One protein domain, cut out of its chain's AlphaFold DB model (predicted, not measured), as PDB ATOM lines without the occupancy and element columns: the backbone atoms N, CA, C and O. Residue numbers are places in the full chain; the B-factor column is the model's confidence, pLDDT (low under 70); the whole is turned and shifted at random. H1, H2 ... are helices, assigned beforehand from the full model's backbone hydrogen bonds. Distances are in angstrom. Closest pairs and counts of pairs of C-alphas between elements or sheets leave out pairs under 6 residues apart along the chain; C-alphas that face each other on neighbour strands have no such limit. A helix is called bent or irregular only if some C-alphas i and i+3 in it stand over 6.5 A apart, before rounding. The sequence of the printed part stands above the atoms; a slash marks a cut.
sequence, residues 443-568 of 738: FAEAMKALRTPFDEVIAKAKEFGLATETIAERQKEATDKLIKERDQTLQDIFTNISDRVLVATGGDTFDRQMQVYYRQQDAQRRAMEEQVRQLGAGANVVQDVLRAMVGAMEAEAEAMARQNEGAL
ATOM      1  N   PHE A 443     -89.462  90.023 -39.488       79.38
ATOM      2  CA  PHE A 443     -89.748  91.386 -39.913       79.38
ATOM      3  C   PHE A 443     -90.805  91.447 -41.025       79.38
ATOM      4  O   PHE A 443     -91.695  92.290 -40.975       79.38
ATOM      5  N   ALA A 444     -90.755  90.553 -42.015       80.44
ATOM      6  CA  ALA A 444     -91.791  90.438 -43.042       80.44
ATOM      7  C   ALA A 444     -93.135  89.968 -42.457       80.44
ATOM      8  O   ALA A 444     -94.182  90.475 -42.863       80.44
ATOM      9  N   GLU A 445     -93.123  89.059 -41.479       80.88
ATOM     10  CA  GLU A 445     -94.331  88.655 -40.752       80.88
ATOM     11  C   GLU A 445     -94.894  89.791 -39.901       80.88
ATOM     12  O   GLU A 445     -96.090  90.058 -39.978       80.88
ATOM     13  N   ALA A 446     -94.051  90.520 -39.164       77.69
ATOM     14  CA  ALA A 446     -94.453  91.704 -38.410       77.69
ATOM     15  C   ALA A 446     -95.010  92.796 -39.337       77.69
ATOM     16  O   ALA A 446     -96.059  93.371 -39.059       77.69
ATOM     17  N   MET A 447     -94.377  93.023 -40.492       87.38
ATOM     18  CA  MET A 447     -94.866  93.926 -41.537       87.38
ATOM     19  C   MET A 447     -96.225  93.489 -42.088       87.38
ATOM     20  O   MET A 447     -97.110  94.320 -42.291       87.38
ATOM     21  N   LYS A 448     -96.417  92.190 -42.332       87.44
ATOM     22  CA  LYS A 448     -97.691  91.644 -42.809       87.44
ATOM     23  C   LYS A 448     -98.778  91.756 -41.739       87.44
ATOM     24  O   LYS A 448     -99.877  92.212 -42.048       87.44
ATOM     25  N   ALA A 449     -98.476  91.383 -40.498       81.75
ATOM     26  CA  ALA A 449     -99.383  91.485 -39.358       81.75
ATOM     27  C   ALA A 449     -99.790  92.941 -39.087       81.75
ATOM     28  O   ALA A 449    -100.951  93.202 -38.786       81.75
ATOM     29  N   LEU A 450     -98.866  93.889 -39.277       86.25
ATOM     30  CA  LEU A 450     -99.145  95.317 -39.195       86.25
ATOM     31  C   LEU A 450    -100.042  95.793 -40.344       86.25
ATOM     32  O   LEU A 450    -100.991  96.526 -40.100       86.25
ATOM     33  N   ARG A 451     -99.767  95.389 -41.593       89.50
ATOM     34  CA  ARG A 451    -100.498  95.869 -42.783       89.50
ATOM     35  C   ARG A 451    -101.908  95.304 -42.917       89.50
ATOM     36  O   ARG A 451    -102.807  96.058 -43.271       89.50
ATOM     37  N   THR A 452    -102.100  94.026 -42.596       89.56
ATOM     38  CA  THR A 452    -103.376  93.305 -42.764       89.56
ATOM     39  C   THR A 452    -104.591  94.066 -42.198       89.56
ATOM     40  O   THR A 452    -105.535  94.292 -42.956       89.56
ATOM     41  N   PRO A 453    -104.600  94.551 -40.937       78.88
ATOM     42  CA  PRO A 453    -105.749  95.291 -40.410       78.88
ATOM     43  C   PRO A 453    -105.982  96.635 -41.118       78.88
ATOM     44  O   PRO A 453    -107.131  97.036 -41.293       78.88
ATOM     45  N   PHE A 454    -104.929  97.334 -41.562       87.94
ATOM     46  CA  PHE A 454    -105.091  98.564 -42.348       87.94
ATOM     47  C   PHE A 454    -105.687  98.271 -43.723       87.94
ATOM     48  O   PHE A 454    -106.592  98.987 -44.142       87.94
ATOM     49  N   ASP A 455    -105.235  97.212 -44.396       87.94
ATOM     50  CA  ASP A 455    -105.752  96.818 -45.708       87.94
ATOM     51  C   ASP A 455    -107.244  96.451 -45.629       87.94
ATOM     52  O   ASP A 455    -108.036  96.896 -46.463       87.94
ATOM     53  N   GLU A 456    -107.660  95.730 -44.582       84.31
ATOM     54  CA  GLU A 456    -109.072  95.410 -44.321       84.31
ATOM     55  C   GLU A 456    -109.926  96.661 -44.054       84.31
ATOM     56  O   GLU A 456    -111.043  96.785 -44.569       84.31
ATOM     57  N   VAL A 457    -109.414  97.612 -43.266       77.69
ATOM     58  CA  VAL A 457    -110.120  98.867 -42.967       77.69
ATOM     59  C   VAL A 457    -110.185  99.769 -44.201       77.69
ATOM     60  O   VAL A 457    -111.232 100.361 -44.454       77.69
ATOM     61  N   ILE A 458    -109.116  99.853 -44.996       80.44
ATOM     62  CA  ILE A 458    -109.094 100.600 -46.261       80.44
ATOM     63  C   ILE A 458    -110.106  99.997 -47.237       80.44
ATOM     64  O   ILE A 458    -110.848 100.747 -47.871       80.44
ATOM     65  N   ALA A 459    -110.174  98.667 -47.346       86.62
ATOM     66  CA  ALA A 459    -111.160  97.989 -48.183       86.62
ATOM     67  C   ALA A 459    -112.596  98.344 -47.761       86.62
ATOM     68  O   ALA A 459    -113.371  98.823 -48.588       86.62
ATOM     69  N   LYS A 460    -112.924  98.241 -46.465       73.88
ATOM     70  CA  LYS A 460    -114.246  98.633 -45.941       73.88
ATOM     71  C   LYS A 460    -114.537 100.124 -46.119       73.88
ATOM     72  O   LYS A 460    -115.638 100.496 -46.509       73.88
ATOM     73  N   ALA A 461    -113.567 101.001 -45.869       75.25
ATOM     74  CA  ALA A 461    -113.733 102.440 -46.063       75.25
ATOM     75  C   ALA A 461    -114.067 102.779 -47.527       75.25
ATOM     76  O   ALA A 461    -114.932 103.621 -47.765       75.25
ATOM     77  N   LYS A 462    -113.464 102.072 -48.498       85.44
ATOM     78  CA  LYS A 462    -113.834 102.186 -49.920       85.44
ATOM     79  C   LYS A 462    -115.269 101.738 -50.181       85.44
ATOM     80  O   LYS A 462    -115.978 102.437 -50.897       85.44
ATOM     81  N   GLU A 463    -115.709 100.625 -49.590       83.00
ATOM     82  CA  GLU A 463    -117.090 100.131 -49.731       83.00
ATOM     83  C   GLU A 463    -118.131 101.143 -49.226       83.00
ATOM     84  O   GLU A 463    -119.193 101.287 -49.827       83.00
ATOM     85  N   PHE A 464    -117.813 101.893 -48.168       82.38
ATOM     86  CA  PHE A 464    -118.694 102.918 -47.597       82.38
ATOM     87  C   PHE A 464    -118.527 104.323 -48.203       82.38
ATOM     88  O   PHE A 464    -119.207 105.252 -47.770       82.38
ATOM     89  N   GLY A 465    -117.635 104.512 -49.184       87.44
ATOM     90  CA  GLY A 465    -117.359 105.830 -49.770       87.44
ATOM     91  C   GLY A 465    -116.688 106.818 -48.804       87.44
ATOM     92  O   GLY A 465    -116.863 108.028 -48.938       87.44
ATOM     93  N   LEU A 466    -115.943 106.316 -47.816       85.62
ATOM     94  CA  LEU A 466    -115.191 107.116 -46.848       85.62
ATOM     95  C   LEU A 466    -113.793 107.472 -47.386       85.62
ATOM     96  O   LEU A 466    -113.226 106.761 -48.217       85.62
ATOM     97  N   ALA A 467    -113.211 108.565 -46.885       83.25
ATOM     98  CA  ALA A 467    -111.851 108.972 -47.241       83.25
ATOM     99  C   ALA A 467    -110.820 107.944 -46.739       83.25
ATOM    100  O   ALA A 467    -110.772 107.622 -45.553       83.25
ATOM    101  N   THR A 468    -109.982 107.435 -47.646       89.56
ATOM    102  CA  THR A 468    -108.977 106.395 -47.344       89.56
ATOM    103  C   THR A 468    -107.573 106.947 -47.130       89.56
ATOM    104  O   THR A 468    -106.727 106.253 -46.569       89.56
ATOM    105  N   GLU A 469    -107.330 108.195 -47.529       90.06
ATOM    106  CA  GLU A 469    -106.009 108.831 -47.498       90.06
ATOM    107  C   GLU A 469    -105.440 108.878 -46.080       90.06
ATOM    108  O   GLU A 469    -104.313 108.447 -45.863       90.06
ATOM    109  N   THR A 470    -106.250 109.268 -45.091       82.50
ATOM    110  CA  THR A 470    -105.826 109.310 -43.683       82.50
ATOM    111  C   THR A 470    -105.469 107.924 -43.129       82.50
ATOM    112  O   THR A 470    -104.611 107.805 -42.258       82.50
ATOM    113  N   ILE A 471    -106.111 106.858 -43.618       77.31
ATOM    114  CA  ILE A 471    -105.854 105.481 -43.159       77.31
ATOM    115  C   ILE A 471    -104.577 104.938 -43.812       77.31
ATOM    116  O   ILE A 471    -103.760 104.319 -43.133       77.31
ATOM    117  N   ALA A 472    -104.374 105.229 -45.099       83.69
ATOM    118  CA  ALA A 472    -103.155 104.890 -45.824       83.69
ATOM    119  C   ALA A 472    -101.927 105.640 -45.277       83.69
ATOM    120  O   ALA A 472    -100.851 105.056 -45.153       83.69
ATOM    121  N   GLU A 473    -102.085 106.909 -44.890       86.56
ATOM    122  CA  GLU A 473    -101.026 107.693 -44.249       86.56
ATOM    123  C   GLU A 473    -100.616 107.076 -42.905       86.56
ATOM    124  O   GLU A 473     -99.433 106.826 -42.686       86.56
ATOM    125  N   ARG A 474    -101.581 106.678 -42.063       78.75
ATOM    126  CA  ARG A 474    -101.292 105.967 -40.803       78.75
ATOM    127  C   ARG A 474    -100.647 104.594 -41.009       78.75
ATOM    128  O   ARG A 474     -99.766 104.215 -40.241       78.75
ATOM    129  N   GLN A 475    -101.054 103.847 -42.038       88.38
ATOM    130  CA  GLN A 475    -100.414 102.577 -42.399       88.38
ATOM    131  C   GLN A 475     -98.943 102.790 -42.786       88.38
ATOM    132  O   GLN A 475     -98.074 101.999 -42.401       88.38
ATOM    133  N   LYS A 476     -98.661 103.864 -43.535       88.81
ATOM    134  CA  LYS A 476     -97.304 104.254 -43.920       88.81
ATOM    135  C   LYS A 476     -96.480 104.668 -42.702       88.81
ATOM    136  O   LYS A 476     -95.399 104.124 -42.525       88.81
ATOM    137  N   GLU A 477     -97.001 105.530 -41.829       82.12
ATOM    138  CA  GLU A 477     -96.323 105.935 -40.586       82.12
ATOM    139  C   GLU A 477     -95.970 104.731 -39.701       82.12
ATOM    140  O   GLU A 477     -94.848 104.623 -39.204       82.12
ATOM    141  N   ALA A 478     -96.902 103.788 -39.538       76.38
ATOM    142  CA  ALA A 478     -96.666 102.574 -38.764       76.38
ATOM    143  C   ALA A 478     -95.602 101.672 -39.418       76.38
ATOM    144  O   ALA A 478     -94.745 101.116 -38.730       76.38
ATOM    145  N   THR A 479     -95.631 101.552 -40.750       83.88
ATOM    146  CA  THR A 479     -94.629 100.811 -41.529       83.88
ATOM    147  C   THR A 479     -93.239 101.437 -41.395       83.88
ATOM    148  O   THR A 479     -92.268 100.730 -41.123       83.88
ATOM    149  N   ASP A 480     -93.141 102.758 -41.551       87.06
ATOM    150  CA  ASP A 480     -91.887 103.508 -41.454       87.06
ATOM    151  C   ASP A 480     -91.297 103.399 -40.040       87.06
ATOM    152  O   ASP A 480     -90.084 103.241 -39.883       87.06
ATOM    153  N   LYS A 481     -92.148 103.391 -39.002       82.88
ATOM    154  CA  LYS A 481     -91.725 103.138 -37.619       82.88
ATOM    155  C   LYS A 481     -91.094 101.752 -37.461       82.88
ATOM    156  O   LYS A 481     -89.995 101.655 -36.922       82.88
ATOM    157  N   LEU A 482     -91.742 100.702 -37.969       81.81
ATOM    158  CA  LEU A 482     -91.228  99.333 -37.863       81.81
ATOM    159  C   LEU A 482     -89.901  99.161 -38.629       81.81
ATOM    160  O   LEU A 482     -88.972  98.528 -38.131       81.81
ATOM    161  N   ILE A 483     -89.775  99.770 -39.816       85.56
ATOM    162  CA  ILE A 483     -88.515  99.803 -40.584       85.56
ATOM    163  C   ILE A 483     -87.406 100.482 -39.772       85.56
ATOM    164  O   ILE A 483     -86.302  99.947 -39.674       85.56
ATOM    165  N   LYS A 484     -87.704 101.625 -39.148       83.88
ATOM    166  CA  LYS A 484     -86.743 102.357 -38.320       83.88
ATOM    167  C   LYS A 484     -86.284 101.541 -37.106       83.88
ATOM    168  O   LYS A 484     -85.100 101.565 -36.783       83.88
ATOM    169  N   GLU A 485     -87.184 100.802 -36.456       80.44
ATOM    170  CA  GLU A 485     -86.850  99.903 -35.338       80.44
ATOM    171  C   GLU A 485     -85.917  98.762 -35.775       80.44
ATOM    172  O   GLU A 485     -84.933  98.461 -35.092       80.44
ATOM    173  N   ARG A 486     -86.165  98.169 -36.952       87.62
ATOM    174  CA  ARG A 486     -85.269  97.167 -37.547       87.62
ATOM    175  C   ARG A 486     -83.885  97.748 -37.822       87.62
ATOM    176  O   ARG A 486     -82.886  97.143 -37.444       87.62
ATOM    177  N   ASP A 487     -83.820  98.900 -38.482       84.69
ATOM    178  CA  ASP A 487     -82.549  99.520 -38.868       84.69
ATOM    179  C   ASP A 487     -81.734  99.938 -37.638       84.69
ATOM    180  O   ASP A 487     -80.518  99.744 -37.612       84.69
ATOM    181  N   GLN A 488     -82.404 100.413 -36.585       80.69
ATOM    182  CA  GLN A 488     -81.778 100.681 -35.292       80.69
ATOM    183  C   GLN A 488     -81.208  99.399 -34.669       80.69
ATOM    184  O   GLN A 488     -80.050  99.382 -34.264       80.69
ATOM    185  N   THR A 489     -81.974  98.304 -34.673       74.94
ATOM    186  CA  THR A 489     -81.513  97.003 -34.156       74.94
ATOM    187  C   THR A 489     -80.282  96.500 -34.916       74.94
ATOM    188  O   THR A 489     -79.315  96.040 -34.310       74.94
ATOM    189  N   LEU A 490     -80.273  96.625 -36.248       75.81
ATOM    190  CA  LEU A 490     -79.114  96.268 -37.070       75.81
ATOM    191  C   LEU A 490     -77.901  97.145 -36.746       75.81
ATOM    192  O   LEU A 490     -76.791  96.628 -36.608       75.81
ATOM    193  N   GLN A 491     -78.098  98.455 -36.580       80.94
ATOM    194  CA  GLN A 491     -77.030  99.372 -36.184       80.94
ATOM    195  C   GLN A 491     -76.434  98.998 -34.818       80.94
ATOM    196  O   GLN A 491     -75.212  99.042 -34.649       80.94
ATOM    197  N   ASP A 492     -77.268  98.600 -33.859       75.25
ATOM    198  CA  ASP A 492     -76.827  98.190 -32.526       75.25
ATOM    199  C   ASP A 492     -76.023  96.879 -32.582       75.25
ATOM    200  O   ASP A 492     -74.974  96.772 -31.942       75.25
ATOM    201  N   ILE A 493     -76.433  95.919 -33.423       71.75
ATOM    202  CA  ILE A 493     -75.671  94.686 -33.688       71.75
ATOM    203  C   ILE A 493     -74.299  95.013 -34.290       71.75
ATOM    204  O   ILE A 493     -73.282  94.519 -33.796       71.75
ATOM    205  N   PHE A 494     -74.238  95.863 -35.319       76.44
ATOM    206  CA  PHE A 494     -72.966  96.265 -35.929       76.44
ATOM    207  C   PHE A 494     -72.053  96.986 -34.937       76.44
ATOM    208  O   PHE A 494     -70.851  96.718 -34.899       76.44
ATOM    209  N   THR A 495     -72.620  97.857 -34.100       79.56
ATOM    210  CA  THR A 495     -71.873  98.559 -33.050       79.56
ATOM    211  C   THR A 495     -71.281  97.559 -32.058       79.56
ATOM    212  O   THR A 495     -70.085  97.610 -31.788       79.56
ATOM    213  N   ASN A 496     -72.071  96.580 -31.606       72.00
ATOM    214  CA  ASN A 496     -71.613  95.535 -30.691       72.00
ATOM    215  C   ASN A 496     -70.498  94.667 -31.304       72.00
ATOM    216  O   ASN A 496     -69.483  94.410 -30.659       72.00
ATOM    217  N   ILE A 497     -70.636  94.252 -32.568       72.00
ATOM    218  CA  ILE A 497     -69.584  93.500 -33.272       72.00
ATOM    219  C   ILE A 497     -68.307  94.343 -33.370       72.00
ATOM    220  O   ILE A 497     -67.225  93.851 -33.049       72.00
ATOM    221  N   SER A 498     -68.431  95.618 -33.747       76.12
ATOM    222  CA  SER A 498     -67.301  96.548 -33.801       76.12
ATOM    223  C   SER A 498     -66.634  96.713 -32.433       76.12
ATOM    224  O   SER A 498     -65.410  96.764 -32.367       76.12
ATOM    225  N   ASP A 499     -67.400  96.762 -31.341       75.12
ATOM    226  CA  ASP A 499     -66.875  96.820 -29.970       75.12
ATOM    227  C   ASP A 499     -66.077  95.562 -29.627       75.12
ATOM    228  O   ASP A 499     -64.970  95.648 -29.098       75.12
ATOM    229  N   ARG A 500     -66.594  94.381 -29.983       69.12
ATOM    230  CA  ARG A 500     -65.917  93.100 -29.733       69.12
ATOM    231  C   ARG A 500     -64.625  92.970 -30.533       69.12
ATOM    232  O   ARG A 500     -63.622  92.531 -29.976       69.12
ATOM    233  N   VAL A 501     -64.617  93.387 -31.800       68.56
ATOM    234  CA  VAL A 501     -63.399  93.425 -32.632       68.56
ATOM    235  C   VAL A 501     -62.384  94.414 -32.057       68.56
ATOM    236  O   VAL A 501     -61.188  94.120 -31.991       68.56
ATOM    237  N   LEU A 502     -62.852  95.568 -31.582       72.50
ATOM    238  CA  LEU A 502     -61.998  96.577 -30.967       72.50
ATOM    239  C   LEU A 502     -61.367  96.057 -29.663       72.50
ATOM    240  O   LEU A 502     -60.175  96.254 -29.449       72.50
ATOM    241  N   VAL A 503     -62.102  95.313 -28.836       70.81
ATOM    242  CA  VAL A 503     -61.546  94.657 -27.637       70.81
ATOM    243  C   VAL A 503     -60.583  93.518 -28.004       70.81
ATOM    244  O   VAL A 503     -59.528  93.384 -27.391       70.81
ATOM    245  N   ALA A 504     -60.902  92.716 -29.023       66.88
ATOM    246  CA  ALA A 504     -60.108  91.544 -29.399       66.88
ATOM    247  C   ALA A 504     -58.755  91.879 -30.056       66.88
ATOM    248  O   ALA A 504     -57.810  91.106 -29.940       66.88
ATOM    249  N   THR A 505     -58.636  93.023 -30.734       75.56
ATOM    250  CA  THR A 505     -57.435  93.394 -31.511       75.56
ATOM    251  C   THR A 505     -56.295  94.018 -30.682       75.56
ATOM    252  O   THR A 505     -55.374  94.590 -31.253       75.56
ATOM    253  N   GLY A 506     -56.338  93.928 -29.346       56.94
ATOM    254  CA  GLY A 506     -55.160  94.055 -28.467       56.94
ATOM    255  C   GLY A 506     -54.445  95.414 -28.366       56.94
ATOM    256  O   GLY A 506     -53.358  95.463 -27.798       56.94
ATOM    257  N   GLY A 507     -54.998  96.506 -28.899       62.84
ATOM    258  CA  GLY A 507     -54.454  97.857 -28.683       62.84
ATOM    259  C   GLY A 507     -54.786  98.413 -27.294       62.84
ATOM    260  O   GLY A 507     -55.608  97.832 -26.589       62.84
ATOM    261  N   ASP A 508     -54.150  99.537 -26.943       70.31
ATOM    262  CA  ASP A 508     -54.168 100.172 -25.614       70.31
ATOM    263  C   ASP A 508     -55.531 100.043 -24.914       70.31
ATOM    264  O   ASP A 508     -56.554 100.570 -25.369       70.31
ATOM    265  N   THR A 509     -55.570  99.223 -23.857       76.81
ATOM    266  CA  THR A 509     -56.818  98.624 -23.366       76.81
ATOM    267  C   THR A 509     -57.777  99.662 -22.802       76.81
ATOM    268  O   THR A 509     -58.987  99.460 -22.865       76.81
ATOM    269  N   PHE A 510     -57.263 100.781 -22.292       81.94
ATOM    270  CA  PHE A 510     -58.079 101.806 -21.652       81.94
ATOM    271  C   PHE A 510     -58.801 102.717 -22.648       81.94
ATOM    272  O   PHE A 510     -60.020 102.842 -22.567       81.94
ATOM    273  N   ASP A 511     -58.100 103.289 -23.630       80.06
ATOM    274  CA  ASP A 511     -58.727 104.153 -24.644       80.06
ATOM    275  C   ASP A 511     -59.828 103.407 -25.405       80.06
ATOM    276  O   ASP A 511     -60.892 103.948 -25.711       80.06
ATOM    277  N   ARG A 512     -59.603 102.114 -25.650       79.94
ATOM    278  CA  ARG A 512     -60.585 101.223 -26.267       79.94
ATOM    279  C   ARG A 512     -61.770 100.921 -25.355       79.94
ATOM    280  O   ARG A 512     -62.908 100.970 -25.822       79.94
ATOM    281  N   GLN A 513     -61.534 100.654 -24.069       81.00
ATOM    282  CA  GLN A 513     -62.606 100.503 -23.078       81.00
ATOM    283  C   GLN A 513     -63.451 101.776 -22.974       81.00
ATOM    284  O   GLN A 513     -64.676 101.689 -22.984       81.00
ATOM    285  N   MET A 514     -62.820 102.953 -22.990       85.62
ATOM    286  CA  MET A 514     -63.517 104.237 -22.998       85.62
ATOM    287  C   MET A 514     -64.337 104.442 -24.275       85.62
ATOM    288  O   MET A 514     -65.488 104.862 -24.201       85.62
ATOM    289  N   GLN A 515     -63.814 104.081 -25.450       83.94
ATOM    290  CA  GLN A 515     -64.580 104.146 -26.703       83.94
ATOM    291  C   GLN A 515     -65.798 103.214 -26.722       83.94
ATOM    292  O   GLN A 515     -66.832 103.572 -27.290       83.94
ATOM    293  N   VAL A 516     -65.686 102.012 -26.150       82.94
ATOM    294  CA  VAL A 516     -66.828 101.095 -25.999       82.94
ATOM    295  C   VAL A 516     -67.833 101.672 -25.005       82.94
ATOM    296  O   VAL A 516     -69.029 101.692 -25.284       82.94
ATOM    297  N   TYR A 517     -67.354 102.215 -23.886       84.12
ATOM    298  CA  TYR A 517     -68.199 102.843 -22.880       84.12
ATOM    299  C   TYR A 517     -69.009 104.016 -23.454       84.12
ATOM    300  O   TYR A 517     -70.231 104.018 -23.336       84.12
ATOM    301  N   TYR A 518     -68.384 104.948 -24.183       86.19
ATOM    302  CA  TYR A 518     -69.103 106.056 -24.826       86.19
ATOM    303  C   TYR A 518     -70.140 105.583 -25.857       86.19
ATOM    304  O   TYR A 518     -71.239 106.133 -25.931       86.19
ATOM    305  N   ARG A 519     -69.845 104.523 -26.622       83.50
ATOM    306  CA  ARG A 519     -70.818 103.935 -27.559       83.50
ATOM    307  C   ARG A 519     -72.014 103.312 -26.838       83.50
ATOM    308  O   ARG A 519     -73.151 103.490 -27.279       83.50
ATOM    309  N   GLN A 520     -71.782 102.642 -25.711       82.94
ATOM    310  CA  GLN A 520     -72.850 102.112 -24.864       82.94
ATOM    311  C   GLN A 520     -73.687 103.230 -24.233       82.94
ATOM    312  O   GLN A 520     -74.914 103.122 -24.216       82.94
ATOM    313  N   GLN A 521     -73.062 104.323 -23.790       84.88
ATOM    314  CA  GLN A 521     -73.772 105.504 -23.290       84.88
ATOM    315  C   GLN A 521     -74.690 106.116 -24.354       84.88
ATOM    316  O   GLN A 521     -75.851 106.411 -24.075       84.88
ATOM    317  N   ASP A 522     -74.214 106.263 -25.592       84.06
ATOM    318  CA  ASP A 522     -75.031 106.780 -26.694       84.06
ATOM    319  C   ASP A 522     -76.204 105.846 -27.039       84.06
ATOM    320  O   ASP A 522     -77.298 106.316 -27.370       84.06
ATOM    321  N   ALA A 523     -76.013 104.526 -26.951       80.69
ATOM    322  CA  ALA A 523     -77.091 103.553 -27.124       80.69
ATOM    323  C   ALA A 523     -78.133 103.650 -25.994       80.69
ATOM    324  O   ALA A 523     -79.332 103.745 -26.267       80.69
ATOM    325  N   GLN A 524     -77.694 103.726 -24.731       83.06
ATOM    326  CA  GLN A 524     -78.579 103.927 -23.577       83.06
ATOM    327  C   GLN A 524     -79.338 105.255 -23.665       83.06
ATOM    328  O   GLN A 524     -80.537 105.303 -23.384       83.06
ATOM    329  N   ARG A 525     -78.676 106.319 -24.137       85.94
ATOM    330  CA  ARG A 525     -79.296 107.628 -24.361       85.94
ATOM    331  C   ARG A 525     -80.431 107.553 -25.366       85.94
ATOM    332  O   ARG A 525     -81.511 108.065 -25.086       85.94
ATOM    333  N   ARG A 526     -80.211 106.882 -26.499       83.62
ATOM    334  CA  ARG A 526     -81.247 106.676 -27.520       83.62
ATOM    335  C   ARG A 526     -82.413 105.839 -26.990       83.62
ATOM    336  O   ARG A 526     -83.564 106.211 -27.203       83.62
ATOM    337  N   ALA A 527     -82.127 104.763 -26.256       81.00
ATOM    338  CA  ALA A 527     -83.158 103.916 -25.661       81.00
ATOM    339  C   ALA A 527     -84.016 104.677 -24.635       81.00
ATOM    340  O   ALA A 527     -85.243 104.572 -24.655       81.00
ATOM    341  N   MET A 528     -83.394 105.486 -23.773       82.69
ATOM    342  CA  MET A 528     -84.113 106.278 -22.774       82.69
ATOM    343  C   MET A 528     -84.891 107.436 -23.405       82.69
ATOM    344  O   MET A 528     -86.028 107.681 -23.008       82.69
ATOM    345  N   GLU A 529     -84.333 108.114 -24.412       86.12
ATOM    346  CA  GLU A 529     -85.062 109.137 -25.172       86.12
ATOM    347  C   GLU A 529     -86.356 108.561 -25.765       86.12
ATOM    348  O   GLU A 529     -87.419 109.175 -25.653       86.12
ATOM    349  N   GLU A 530     -86.280 107.363 -26.345       82.44
ATOM    350  CA  GLU A 530     -87.436 106.697 -26.934       82.44
ATOM    351  C   GLU A 530     -88.443 106.232 -25.872       82.44
ATOM    352  O   GLU A 530     -89.639 106.461 -26.035       82.44
ATOM    353  N   GLN A 531     -87.993 105.681 -24.739       82.00
ATOM    354  CA  GLN A 531     -88.882 105.326 -23.623       82.00
ATOM    355  C   GLN A 531     -89.622 106.546 -23.060       82.00
ATOM    356  O   GLN A 531     -90.835 106.508 -22.864       82.00
ATOM    357  N   VAL A 532     -88.914 107.655 -22.828       83.19
ATOM    358  CA  VAL A 532     -89.520 108.877 -22.283       83.19
ATOM    359  C   VAL A 532     -90.486 109.499 -23.300       83.19
ATOM    360  O   VAL A 532     -91.559 109.972 -22.916       83.19
ATOM    361  N   ARG A 533     -90.176 109.422 -24.602       83.25
ATOM    362  CA  ARG A 533     -91.099 109.814 -25.679       83.25
ATOM    363  C   ARG A 533     -92.354 108.932 -25.707       83.25
ATOM    364  O   ARG A 533     -93.453 109.463 -25.845       83.25
ATOM    365  N   GLN A 534     -92.217 107.616 -25.536       80.38
ATOM    366  CA  GLN A 534     -93.347 106.673 -25.496       80.38
ATOM    367  C   GLN A 534     -94.266 106.889 -24.288       80.38
ATOM    368  O   GLN A 534     -95.469 106.661 -24.391       80.38
ATOM    369  N   LEU A 535     -93.735 107.406 -23.179       85.06
ATOM    370  CA  LEU A 535     -94.523 107.810 -22.008       85.06
ATOM    371  C   LEU A 535     -95.301 109.125 -22.212       85.06
ATOM    372  O   LEU A 535     -95.962 109.596 -21.289       85.06
ATOM    373  N   GLY A 536     -95.229 109.738 -23.399       88.69
ATOM    374  CA  GLY A 536     -95.923 110.988 -23.706       88.69
ATOM    375  C   GLY A 536     -95.334 112.205 -22.992       88.69
ATOM    376  O   GLY A 536     -95.993 113.241 -22.884       88.69
ATOM    377  N   ALA A 537     -94.103 112.104 -22.486       90.00
ATOM    378  CA  ALA A 537     -93.448 113.219 -21.829       90.00
ATOM    379  C   ALA A 537     -93.132 114.326 -22.851       90.00
ATOM    380  O   ALA A 537     -92.632 114.072 -23.949       90.00
ATOM    381  N   GLY A 538     -93.419 115.579 -22.488       89.69
ATOM    382  CA  GLY A 538     -93.087 116.727 -23.331       89.69
ATOM    383  C   GLY A 538     -91.576 116.847 -23.561       89.69
ATOM    384  O   GLY A 538     -90.780 116.422 -22.724       89.69
ATOM    385  N   ALA A 539     -91.170 117.479 -24.667       86.19
ATOM    386  CA  ALA A 539     -89.762 117.613 -25.068       86.19
ATOM    387  C   ALA A 539     -88.842 118.165 -23.957       86.19
ATOM    388  O   ALA A 539     -87.687 117.762 -23.856       86.19
ATOM    389  N   ASN A 540     -89.368 119.034 -23.089       90.62
ATOM    390  CA  ASN A 540     -88.625 119.587 -21.954       90.62
ATOM    391  C   ASN A 540     -88.272 118.512 -20.911       90.62
ATOM    392  O   ASN A 540     -87.146 118.467 -20.435       90.62
ATOM    393  N   VAL A 541     -89.204 117.599 -20.613       87.94
ATOM    394  CA  VAL A 541     -88.983 116.500 -19.657       87.94
ATOM    395  C   VAL A 541     -87.969 115.504 -20.214       87.94
ATOM    396  O   VAL A 541     -87.091 115.051 -19.486       87.94
ATOM    397  N   VAL A 542     -88.040 115.213 -21.518       85.25
ATOM    398  CA  VAL A 542     -87.032 114.395 -22.210       85.25
ATOM    399  C   VAL A 542     -85.648 115.027 -22.052       85.25
ATOM    400  O   VAL A 542     -84.712 114.347 -21.645       85.25
ATOM    401  N   GLN A 543     -85.511 116.331 -22.311       88.81
ATOM    402  CA  GLN A 543     -84.223 117.015 -22.178       88.81
ATOM    403  C   GLN A 543     -83.684 117.018 -20.744       88.81
ATOM    404  O   GLN A 543     -82.483 116.825 -20.561       88.81
ATOM    405  N   ASP A 544     -84.541 117.202 -19.740       90.75
ATOM    406  CA  ASP A 544     -84.119 117.201 -18.336       90.75
ATOM    407  C   ASP A 544     -83.643 115.812 -17.884       90.75
ATOM    408  O   ASP A 544     -82.588 115.698 -17.253       90.75
ATOM    409  N   VAL A 545     -84.358 114.747 -18.268       86.75
ATOM    410  CA  VAL A 545     -83.953 113.358 -17.985       86.75
ATOM    411  C   VAL A 545     -82.642 113.018 -18.692       86.75
ATOM    412  O   VAL A 545     -81.725 112.483 -18.066       86.75
ATOM    413  N   LEU A 546     -82.510 113.380 -19.971       86.25
ATOM    414  CA  LEU A 546     -81.281 113.145 -20.730       86.25
ATOM    415  C   LEU A 546     -80.094 113.910 -20.139       86.25
ATOM    416  O   LEU A 546     -79.007 113.347 -20.040       86.25
ATOM    417  N   ARG A 547     -80.285 115.159 -19.696       91.44
ATOM    418  CA  ARG A 547     -79.225 115.945 -19.046       91.44
ATOM    419  C   ARG A 547     -78.775 115.302 -17.733       91.44
ATOM    420  O   ARG A 547     -77.576 115.226 -17.485       91.44
ATOM    421  N   ALA A 548     -79.714 114.828 -16.913       89.81
ATOM    422  CA  ALA A 548     -79.391 114.141 -15.665       89.81
ATOM    423  C   ALA A 548     -78.618 112.835 -15.916       89.81
ATOM    424  O   ALA A 548     -77.628 112.562 -15.239       89.81
ATOM    425  N   MET A 549     -79.036 112.064 -16.922       85.25
ATOM    426  CA  MET A 549     -78.370 110.819 -17.289       85.25
ATOM    427  C   MET A 549     -76.961 111.065 -17.837       85.25
ATOM    428  O   MET A 549     -76.031 110.396 -17.399       85.25
ATOM    429  N   VAL A 550     -76.778 112.049 -18.728       86.75
ATOM    430  CA  VAL A 550     -75.453 112.432 -19.256       86.75
ATOM    431  C   VAL A 550     -74.515 112.858 -18.126       86.75
ATOM    432  O   VAL A 550     -73.384 112.389 -18.085       86.75
ATOM    433  N   GLY A 551     -74.991 113.642 -17.153       88.25
ATOM    434  CA  GLY A 551     -74.170 114.026 -16.000       88.25
ATOM    435  C   GLY A 551     -73.738 112.840 -15.123       88.25
ATOM    436  O   GLY A 551     -72.598 112.795 -14.668       88.25
ATOM    437  N   ALA A 552     -74.615 111.853 -14.903       85.69
ATOM    438  CA  ALA A 552     -74.257 110.630 -14.171       85.69
ATOM    439  C   ALA A 552     -73.227 109.777 -14.934       85.69
ATOM    440  O   ALA A 552     -72.288 109.245 -14.347       85.69
ATOM    441  N   MET A 553     -73.397 109.702 -16.249       83.06
ATOM    442  CA  MET A 553     -72.537 108.991 -17.189       83.06
ATOM    443  C   MET A 553     -71.132 109.613 -17.300       83.06
ATOM    444  O   MET A 553     -70.130 108.901 -17.306       83.06
ATOM    445  N   GLU A 554     -71.023 110.941 -17.328       86.38
ATOM    446  CA  GLU A 554     -69.732 111.645 -17.284       86.38
ATOM    447  C   GLU A 554     -69.013 111.423 -15.943       86.38
ATOM    448  O   GLU A 554     -67.811 111.158 -15.919       86.38
ATOM    449  N   ALA A 555     -69.748 111.442 -14.826       86.94
ATOM    450  CA  ALA A 555     -69.172 111.170 -13.510       86.94
ATOM    451  C   ALA A 555     -68.616 109.736 -13.389       86.94
ATOM    452  O   ALA A 555     -67.583 109.519 -12.755       86.94
ATOM    453  N   GLU A 556     -69.274 108.754 -14.009       83.44
ATOM    454  CA  GLU A 556     -68.798 107.368 -14.057       83.44
ATOM    455  C   GLU A 556     -67.579 107.208 -14.990       83.44
ATOM    456  O   GLU A 556     -66.615 106.537 -14.611       83.44
ATOM    457  N   ALA A 557     -67.557 107.891 -16.144       83.81
ATOM    458  CA  ALA A 557     -66.382 107.970 -17.024       83.81
ATOM    459  C   ALA A 557     -65.134 108.455 -16.265       83.81
ATOM    460  O   ALA A 557     -64.069 107.838 -16.327       83.81
ATOM    461  N   GLU A 558     -65.275 109.549 -15.508       88.06
ATOM    462  CA  GLU A 558     -64.192 110.094 -14.689       88.06
ATOM    463  C   GLU A 558     -63.742 109.120 -13.594       88.06
ATOM    464  O   GLU A 558     -62.545 109.015 -13.311       88.06
ATOM    465  N   ALA A 559     -64.676 108.399 -12.968       84.62
ATOM    466  CA  ALA A 559     -64.351 107.416 -11.939       84.62
ATOM    467  C   ALA A 559     -63.528 106.248 -12.507       84.62
ATOM    468  O   ALA A 559     -62.531 105.856 -11.894       84.62
ATOM    469  N   MET A 560     -63.887 105.741 -13.691       79.38
ATOM    470  CA  MET A 560     -63.115 104.697 -14.375       79.38
ATOM    471  C   MET A 560     -61.722 105.180 -14.780       79.38
ATOM    472  O   MET A 560     -60.750 104.449 -14.592       79.38
ATOM    473  N   ALA A 561     -61.599 106.420 -15.264       85.62
ATOM    474  CA  ALA A 561     -60.299 107.009 -15.578       85.62
ATOM    475  C   ALA A 561     -59.387 107.078 -14.346       85.62
ATOM    476  O   ALA A 561     -58.248 106.616 -14.399       85.62
ATOM    477  N   ARG A 562     -59.910 107.548 -13.205       88.56
ATOM    478  CA  ARG A 562     -59.157 107.587 -11.938       88.56
ATOM    479  C   ARG A 562     -58.789 106.192 -11.434       88.56
ATOM    480  O   ARG A 562     -57.698 106.000 -10.900       88.56
ATOM    481  N   GLN A 563     -59.683 105.214 -11.584       82.56
ATOM    482  CA  GLN A 563     -59.406 103.833 -11.190       82.56
ATOM    483  C   GLN A 563     -58.285 103.227 -12.038       82.56
ATOM    484  O   GLN A 563     -57.400 102.571 -11.488       82.56
ATOM    485  N   ASN A 564     -58.301 103.459 -13.352       83.56
ATOM    486  CA  ASN A 564     -57.270 102.944 -14.243       83.56
ATOM    487  C   ASN A 564     -55.914 103.625 -14.011       83.56
ATOM    488  O   ASN A 564     -54.893 102.947 -13.965       83.56
ATOM    489  N   GLU A 565     -55.899 104.937 -13.767       85.31
ATOM    490  CA  GLU A 565     -54.687 105.655 -13.356       85.31
ATOM    491  C   GLU A 565     -54.105 105.063 -12.057       85.31
ATOM    492  O   GLU A 565     -52.912 104.773 -11.974       85.31
ATOM    493  N   GLY A 566     -54.954 104.775 -11.064       85.88
ATOM    494  CA  GLY A 566     -54.536 104.099  -9.833       85.88
ATOM    495  C   GLY A 566     -54.016 102.671 -10.053       85.88
ATOM    496  O   GLY A 566     -53.052 102.254  -9.401       85.88
ATOM    497  N   ALA A 567     -54.621 101.921 -10.978       79.50
ATOM    498  CA  ALA A 567     -54.185 100.574 -11.339       79.50
ATOM    499  C   ALA A 567     -52.819 100.588 -12.037       79.50
ATOM    500  O   ALA A 567     -51.948  99.809 -11.658       79.50
ATOM    501  N   LEU A 568     -52.599 101.516 -12.974       81.12
ATOM    502  CA  LEU A 568     -51.314 101.707 -13.649       81.12
ATOM    503  C   LEU A 568     -50.210 102.075 -12.655       81.12
ATOM    504  O   LEU A 568     -49.157 101.447 -12.663       81.12
TER     505      LEU A 568
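AT A GLANCE: This is residues 443 to 568 of the 738 residues of an uncharacterized protein of Roseomonas rosea (UniProt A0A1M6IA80). Four helices fold back and forth in a thin, stretched zigzag: the arms of bent H1 pack on long H2, H1b on its residues 471 to 475 and H1a on 478 to 486, H3 packs on residues 492 to 503 of H2, and H4 runs back along H3. The printed part has 126 residues with four named helices, H1 to H4, and no named strand, class all helix. It is extended, radius of gyration of the C-alphas 21.9 A, spanning 75 by 36 by 15 A.

HOW THE PARTS SIT: Start at H1, residues 443 to 463, one helix by its hydrogen bonds but bent: C-alphas 450 and 453 are 6.7 A apart, between arms H1a, 443 to 450, and H1b, 453 to 463. H1b forms a hairpin with H2, residues 469 to 504; closest C-alphas Phe 454 and Gln 475, 6.2 A. H2 forms another with H3, residues 509 to 534, at a shallow tilt of 17 degrees; closest C-alphas Asp 499 and Val 516, 5.8 A. H3 forms a third with H4, residues 539 to 568; closest C-alphas Val 532 and Val 542, 6.1 A. H2 and H4 are apart. In H1a, H1b, H2, H3 and H4 every O i to N i+4 pair is within hydrogen-bond range.

IN THESE COORDINATES: Find C-alpha 443 at (-89.748, 91.386, -39.913), where H1a begins. H2 runs 52.3 A, H3 37.5 A, and H4 43.1 A to C-alpha 568 at (-51.314, 101.707, -13.649).

THE WHOLE: The printed part has no cut, and its three links are tight. Residues 504 to 509 stand free; pLDDT is under 70 at 500 to 501, 504 and 506 to 507.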